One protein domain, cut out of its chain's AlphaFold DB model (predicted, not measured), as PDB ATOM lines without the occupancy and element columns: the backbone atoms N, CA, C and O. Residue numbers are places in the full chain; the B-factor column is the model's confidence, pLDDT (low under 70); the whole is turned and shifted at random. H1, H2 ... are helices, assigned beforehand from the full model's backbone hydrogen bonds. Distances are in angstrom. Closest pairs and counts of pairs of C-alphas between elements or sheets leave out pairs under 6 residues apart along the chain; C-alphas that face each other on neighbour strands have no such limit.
ATOM      1  N   VAL A 859     -25.327 -32.566 -34.124       51.44
ATOM      2  CA  VAL A 859     -24.419 -33.723 -34.032       51.44
ATOM      3  C   VAL A 859     -24.360 -34.469 -35.368       51.44
ATOM      4  O   VAL A 859     -23.280 -34.842 -35.829       51.44
ATOM      5  N   ALA A 860     -25.501 -34.616 -36.048       54.62
ATOM      6  CA  ALA A 860     -25.553 -35.209 -37.382       54.62
ATOM      7  C   ALA A 860     -24.762 -34.381 -38.414       54.62
ATOM      8  O   ALA A 860     -24.023 -34.947 -39.222       54.62
ATOM      9  N   LEU A 861     -24.853 -33.046 -38.357       58.75
ATOM     10  CA  LEU A 861     -24.130 -32.145 -39.257       58.75
ATOM     11  C   LEU A 861     -22.613 -32.143 -39.001       58.75
ATOM     12  O   LEU A 861     -21.832 -32.112 -39.955       58.75
ATOM     13  N   ALA A 862     -22.186 -32.218 -37.735       60.88
ATOM     14  CA  ALA A 862     -20.772 -32.316 -37.368       60.88
ATOM     15  C   ALA A 862     -20.144 -33.631 -37.865       60.88
ATOM     16  O   ALA A 862     -19.112 -33.605 -38.542       60.88
ATOM     17  N   ASN A 863     -20.825 -34.761 -37.647       67.94
ATOM     18  CA  ASN A 863     -20.394 -36.072 -38.145       67.94
ATOM     19  C   ASN A 863     -20.361 -36.133 -39.680       67.94
ATOM     20  O   ASN A 863     -19.475 -36.753 -40.268       67.94
ATOM     21  N   PHE A 864     -21.293 -35.451 -40.351       74.12
ATOM     22  CA  PHE A 864     -21.317 -35.358 -41.809       74.12
ATOM     23  C   PHE A 864     -20.128 -34.561 -42.364       74.12
ATOM     24  O   PHE A 864     -19.513 -34.958 -43.354       74.12
ATOM     25  N   LYS A 865     -19.763 -33.456 -41.701       77.88
ATOM     26  CA  LYS A 865     -18.627 -32.607 -42.084       77.88
ATOM     27  C   LYS A 865     -17.284 -33.317 -41.880       77.88
ATOM     28  O   LYS A 865     -16.402 -33.174 -42.723       77.88
ATOM     29  N   ALA A 866     -17.144 -34.097 -40.806       81.62
ATOM     30  CA  ALA A 866     -15.949 -34.900 -40.539       81.62
ATOM     31  C   ALA A 866     -15.740 -35.987 -41.608       81.62
ATOM     32  O   ALA A 866     -14.668 -36.068 -42.206       81.62
ATOM     33  N   LYS A 867     -16.795 -36.741 -41.953       81.44
ATOM     34  CA  LYS A 867     -16.748 -37.744 -43.034       81.44
ATOM     35  C   LYS A 867     -16.418 -37.131 -44.399       81.44
ATOM     36  O   LYS A 867     -15.675 -37.726 -45.172       81.44
ATOM     37  N   ALA A 868     -16.928 -35.931 -44.681       86.44
ATOM     38  CA  ALA A 868     -16.644 -35.216 -45.927       86.44
ATOM     39  C   ALA A 868     -15.176 -34.773 -46.047       86.44
ATOM     40  O   ALA A 868     -14.618 -34.798 -47.142       86.44
ATOM     41  N   LYS A 869     -14.553 -34.374 -44.931       88.06
ATOM     42  CA  LYS A 869     -13.124 -34.041 -44.878       88.06
ATOM     43  C   LYS A 869     -12.253 -35.279 -45.076       88.06
ATOM     44  O   LYS A 869     -11.345 -35.223 -45.896       88.06
ATOM     45  N   LEU A 870     -12.566 -36.382 -44.385       87.88
ATOM     46  CA  LEU A 870     -11.825 -37.650 -44.496       87.88
ATOM     47  C   LEU A 870     -11.837 -38.170 -45.929       87.88
ATOM     48  O   LEU A 870     -10.797 -38.509 -46.478       87.88
ATOM     49  N   PHE A 871     -13.002 -38.116 -46.573       89.12
ATOM     50  CA  PHE A 871     -13.144 -38.496 -47.971       89.12
ATOM     51  C   PHE A 871     -12.266 -37.665 -48.923       89.12
ATOM     52  O   PHE A 871     -11.708 -38.215 -49.866       89.12
ATOM     53  N   LEU A 872     -12.134 -36.351 -48.707       89.12
ATOM     54  CA  LEU A 872     -11.280 -35.503 -49.553       89.12
ATOM     55  C   LEU A 872      -9.788 -35.695 -49.269       89.12
ATOM     56  O   LEU A 872      -9.010 -35.656 -50.214       89.12
ATOM     57  N   GLN A 873      -9.416 -35.902 -48.005       88.81
ATOM     58  CA  GLN A 873      -8.044 -36.187 -47.582       88.81
ATOM     59  C   GLN A 873      -7.547 -37.493 -48.221       88.81
ATOM     60  O   GLN A 873      -6.564 -37.481 -48.955       88.81
ATOM     61  N   GLN A 874      -8.313 -38.578 -48.074       87.56
ATOM     62  CA  GLN A 874      -7.984 -39.883 -48.649       87.56
ATOM     63  C   GLN A 874      -7.882 -39.831 -50.184       87.56
ATOM     64  O   GLN A 874      -6.951 -40.360 -50.779       87.56
ATOM     65  N   ARG A 875      -8.804 -39.131 -50.857       86.75
ATOM     66  CA  ARG A 875      -8.771 -38.985 -52.324       86.75
ATOM     67  C   ARG A 875      -7.629 -38.111 -52.836       86.75
ATOM     68  O   ARG A 875      -7.239 -38.242 -53.995       86.75
ATOM     69  N   PHE A 876      -7.134 -37.199 -52.005       88.00
ATOM     70  CA  PHE A 876      -5.963 -36.387 -52.311       88.00
ATOM     71  C   PHE A 876      -4.680 -37.218 -52.202       88.00
ATOM     72  O   PHE A 876      -3.857 -37.169 -53.112       88.00
ATOM     73  N   GLU A 877      -4.574 -38.052 -51.166       85.06
ATOM     74  CA  GLU A 877      -3.482 -39.022 -50.985       85.06
ATOM     75  C   GLU A 877      -3.462 -40.079 -52.102       85.06
ATOM     76  O   GLU A 877      -2.417 -40.362 -52.681       85.06
ATOM     77  N   GLU A 878      -4.632 -40.575 -52.514       86.94
ATOM     78  CA  GLU A 878      -4.796 -41.523 -53.628       86.94
ATOM     79  C   GLU A 878      -4.633 -40.879 -55.028       86.94
ATOM     80  O   GLU A 878      -4.908 -41.528 -56.038       86.94
ATOM     81  N   LYS A 879      -4.252 -39.592 -55.125       81.88
ATOM     82  CA  LYS A 879      -4.154 -38.801 -56.377       81.88
ATOM     83  C   LYS A 879      -5.425 -38.809 -57.253       81.88
ATOM     84  O   LYS A 879      -5.382 -38.420 -58.419       81.88
ATOM     85  N   SER A 880      -6.579 -39.189 -56.701       84.06
ATOM     86  CA  SER A 880      -7.865 -39.315 -57.404       84.06
ATOM     87  C   SER A 880      -8.868 -38.258 -56.932       84.06
ATOM     88  O   SER A 880      -9.972 -38.554 -56.468       84.06
ATOM     89  N   PHE A 881      -8.476 -36.983 -57.021       87.44
ATOM     90  CA  PHE A 881      -9.246 -35.896 -56.417       87.44
ATOM     91  C   PHE A 881     -10.599 -35.663 -57.128       87.44
ATOM     92  O   PHE A 881     -10.615 -35.309 -58.310       87.44
ATOM     93  N   PRO A 882     -11.746 -35.786 -56.430       87.12
ATOM     94  CA  PRO A 882     -13.063 -35.738 -57.059       87.12
ATOM     95  C   PRO A 882     -13.429 -34.319 -57.486       87.12
ATOM     96  O   PRO A 882     -13.145 -33.344 -56.783       87.12
ATOM     97  N   THR A 883     -14.156 -34.188 -58.595       87.88
ATOM     98  CA  THR A 883     -14.758 -32.913 -59.007       87.88
ATOM     99  C   THR A 883     -15.852 -32.478 -58.026       87.88
ATOM    100  O   THR A 883     -16.449 -33.295 -57.323       87.88
ATOM    101  N   PHE A 884     -16.201 -31.184 -57.990       83.44
ATOM    102  CA  PHE A 884     -17.283 -30.712 -57.111       83.44
ATOM    103  C   PHE A 884     -18.616 -31.434 -57.382       83.44
ATOM    104  O   PHE A 884     -19.405 -31.657 -56.464       83.44
ATOM    105  N   LYS A 885     -18.873 -31.808 -58.642       82.12
ATOM    106  CA  LYS A 885     -20.094 -32.512 -59.049       82.12
ATOM    107  C   LYS A 885     -20.149 -33.923 -58.453       82.12
ATOM    108  O   LYS A 885     -21.198 -34.317 -57.950       82.12
ATOM    109  N   GLU A 886     -19.022 -34.629 -58.443       84.25
ATOM    110  CA  GLU A 886     -18.877 -35.950 -57.819       84.25
ATOM    111  C   GLU A 886     -18.913 -35.846 -56.297       84.25
ATOM    112  O   GLU A 886     -19.707 -36.528 -55.655       84.25
ATOM    113  N   PHE A 887     -18.161 -34.918 -55.706       89.19
ATOM    114  CA  PHE A 887     -18.156 -34.690 -54.262       89.19
ATOM    115  C   PHE A 887     -19.556 -34.361 -53.719       89.19
ATOM    116  O   PHE A 887     -19.987 -34.919 -52.712       89.19
ATOM    117  N   ARG A 888     -20.317 -33.510 -54.420       82.00
ATOM    118  CA  ARG A 888     -21.700 -33.158 -54.057       82.00
ATOM    119  C   ARG A 888     -22.656 -34.354 -54.125       82.00
ATOM    120  O   ARG A 888     -23.686 -34.324 -53.453       82.00
ATOM    121  N   SER A 889     -22.346 -35.381 -54.918       82.25
ATOM    122  CA  SER A 889     -23.162 -36.598 -54.982       82.25
ATOM    123  C   SER A 889     -23.068 -37.424 -53.692       82.25
ATOM    124  O   SER A 889     -24.079 -37.970 -53.253       82.25
ATOM    125  N   TYR A 890     -21.899 -37.418 -53.043       81.50
ATOM    126  CA  TYR A 890     -21.660 -38.075 -51.756       81.50
ATOM    127  C   TYR A 890     -22.025 -37.171 -50.570       81.50
ATOM    128  O   TYR A 890     -22.617 -37.635 -49.597       81.50
ATOM    129  N   PHE A 891     -21.737 -35.866 -50.669       87.19
ATOM    130  CA  PHE A 891     -21.924 -34.895 -49.587       87.19
ATOM    131  C   PHE A 891     -22.785 -33.687 -50.007       87.19
ATOM    132  O   PHE A 891     -22.281 -32.566 -50.126       87.19
ATOM    133  N   PRO A 892     -24.107 -33.861 -50.213       76.19
ATOM    134  CA  PRO A 892     -24.980 -32.810 -50.755       76.19
ATOM    135  C   PRO A 892     -25.185 -31.594 -49.840       76.19
ATOM    136  O   PRO A 892     -25.574 -30.532 -50.330       76.19
ATOM    137  N   LEU A 893     -24.943 -31.737 -48.531       75.31
ATOM    138  CA  LEU A 893     -25.116 -30.668 -47.537       75.31
ATOM    139  C   LEU A 893     -23.886 -29.758 -47.408       75.31
ATOM    140  O   LEU A 893     -23.961 -28.724 -46.747       75.31
ATOM    141  N   THR A 894     -22.764 -30.106 -48.042       80.81
ATOM    142  CA  THR A 894     -21.543 -29.299 -47.988       80.81
ATOM    143  C   THR A 894     -21.607 -28.174 -49.033       80.81
ATOM    144  O   THR A 894     -21.752 -28.453 -50.229       80.81
ATOM    145  N   PRO A 895     -21.494 -26.891 -48.631       78.12
ATOM    146  CA  PRO A 895     -21.500 -25.772 -49.569       78.12
ATOM    147  C   PRO A 895     -20.342 -25.835 -50.573       78.12
ATOM    148  O   PRO A 895     -19.243 -26.292 -50.253       78.12
ATOM    149  N   ARG A 896     -20.567 -25.306 -51.784       72.69
ATOM    150  CA  ARG A 896     -19.555 -25.264 -52.858       72.69
ATOM    151  C   ARG A 896     -18.288 -24.522 -52.440       72.69
ATOM    152  O   ARG A 896     -17.193 -24.989 -52.729       72.69
ATOM    153  N   SER A 897     -18.439 -23.407 -51.731       70.56
ATOM    154  CA  SER A 897     -17.324 -22.627 -51.184       70.56
ATOM    155  C   SER A 897     -16.456 -23.450 -50.229       70.56
ATOM    156  O   SER A 897     -15.233 -23.405 -50.324       70.56
ATOM    157  N   THR A 898     -17.075 -24.260 -49.368       81.81
ATOM    158  CA  THR A 898     -16.378 -25.115 -48.401       81.81
ATOM    159  C   THR A 898     -15.531 -26.192 -49.080       81.81
ATOM    160  O   THR A 898     -14.396 -26.406 -48.672       81.81
ATOM    161  N   TYR A 899     -16.035 -26.813 -50.152       86.81
ATOM    162  CA  TYR A 899     -15.261 -27.777 -50.946       86.81
ATOM    163  C   TYR A 899     -14.000 -27.144 -51.561       86.81
ATOM    164  O   TYR A 899     -12.916 -27.704 -51.432       86.81
ATOM    165  N   TYR A 900     -14.110 -25.965 -52.187       83.25
ATOM    166  CA  TYR A 900     -12.944 -25.315 -52.806       83.25
ATOM    167  C   TYR A 900     -11.952 -24.766 -51.776       83.25
ATOM    168  O   TYR A 900     -10.751 -24.778 -52.029       83.25
ATOM    169  N   MET A 901     -12.433 -24.334 -50.610       85.38
ATOM    170  CA  MET A 901     -11.576 -23.954 -49.486       85.38
ATOM    171  C   MET A 901     -10.736 -25.144 -49.000       85.38
ATOM    172  O   MET A 901      -9.529 -25.011 -48.845       85.38
ATOM    173  N   TRP A 902     -11.350 -26.316 -48.820       90.38
ATOM    174  CA  TRP A 902     -10.638 -27.534 -48.419       90.38
ATOM    175  C   TRP A 902      -9.701 -28.068 -49.498       90.38
ATOM    176  O   TRP A 902      -8.585 -28.464 -49.189       90.38
ATOM    177  N   LYS A 903     -10.115 -28.008 -50.769       86.12
ATOM    178  CA  LYS A 903      -9.247 -28.329 -51.906       86.12
ATOM    179  C   LYS A 903      -7.977 -27.472 -51.889       86.12
ATOM    180  O   LYS A 903      -6.884 -28.001 -52.043       86.12
ATOM    181  N   ARG A 904      -8.115 -26.158 -51.688       82.88
ATOM    182  CA  ARG A 904      -6.977 -25.234 -51.625       82.88
ATOM    183  C   ARG A 904      -6.063 -25.542 -50.434       82.88
ATOM    184  O   ARG A 904      -4.857 -25.562 -50.614       82.88
ATOM    185  N   ALA A 905      -6.633 -25.827 -49.262       83.12
ATOM    186  CA  ALA A 905      -5.865 -26.207 -48.074       83.12
ATOM    187  C   ALA A 905      -4.992 -27.453 -48.321       83.12
ATOM    188  O   ALA A 905      -3.797 -27.411 -48.052       83.12
ATOM    189  N   LEU A 906      -5.553 -28.500 -48.940       83.88
ATOM    190  CA  LEU A 906      -4.812 -29.719 -49.292       83.88
ATOM    191  C   LEU A 906      -3.674 -29.458 -50.289       83.88
ATOM    192  O   LEU A 906      -2.566 -29.946 -50.101       83.88
ATOM    193  N   HIS A 907      -3.913 -28.640 -51.321       79.12
ATOM    194  CA  HIS A 907      -2.869 -28.270 -52.286       79.12
ATOM    195  C   HIS A 907      -1.742 -27.410 -51.684       79.12
ATOM    196  O   HIS A 907      -0.658 -27.381 -52.254       79.12
ATOM    197  N   HIS A 908      -1.975 -26.740 -50.551       80.56
ATOM    198  CA  HIS A 908      -0.946 -26.013 -49.794       80.56
ATOM    199  C   HIS A 908      -0.340 -26.844 -48.650       80.56
ATOM    200  O   HIS A 908       0.297 -26.281 -47.766       80.56
ATOM    201  N   GLY A 909      -0.549 -28.165 -48.640       78.00
ATOM    202  CA  GLY A 909       0.052 -29.064 -47.652       78.00
ATOM    203  C   GLY A 909      -0.611 -29.041 -46.272       78.00
ATOM    204  O   GLY A 909      -0.052 -29.583 -45.326       78.00
TER     205      GLY A 909
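This is residues 859 to 909 of the 915 residues of the protein "Vertnin" of Onychostoma macrolepis (UniProt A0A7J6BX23). A long helix, H1, and a shorter one, H3, draw together toward their last residues as a V, and the short helix H2 lies across its wider part. The 51 printed residues, with three named helices in the order H1, H2, H3 and no named strand, are all helix in class. The whole is compact, with a radius of gyration of the C-alphas of 10.4 A and spans of 29 by 20 by 18 A.

H1, residues 859 to 877, begins at C-alpha 859 (-24.419, -33.723, -34.032) and is 27.5 A long. H2 is residues 884 to 890. H3, residues 896 to 907, is 17.0 A long and ends at C-alpha 907 (-2.869, -28.270, -52.286).

H1, with residues 869 to 876 alone, touches residues 902 to 906 of H3; the closest C-alphas, of Phe 876 and Leu 906, are 7.4 A apart. They run the same way at a steep tilt of 42 degrees. H1 and H2 are near each other, with 6 pairs of C-alphas within 10 A. H2 and H3 are close but not clearly touching, about perpendicular at 76 degrees; their closest C-alphas, of Phe 884 and Tyr 899, are 7.1 A apart. Every O i to N i+4 pair is within hydrogen-bond range in H1 and H3, and 2 of 3 in H2.

The C-alphas of Val 859 and Lys 879, the two farthest apart, are 30.6 A apart. The printed part has no cut; the link from H1 to H2 is short and that from H2 to H3 tight. Residues 859 to 863 have pLDDT under 70.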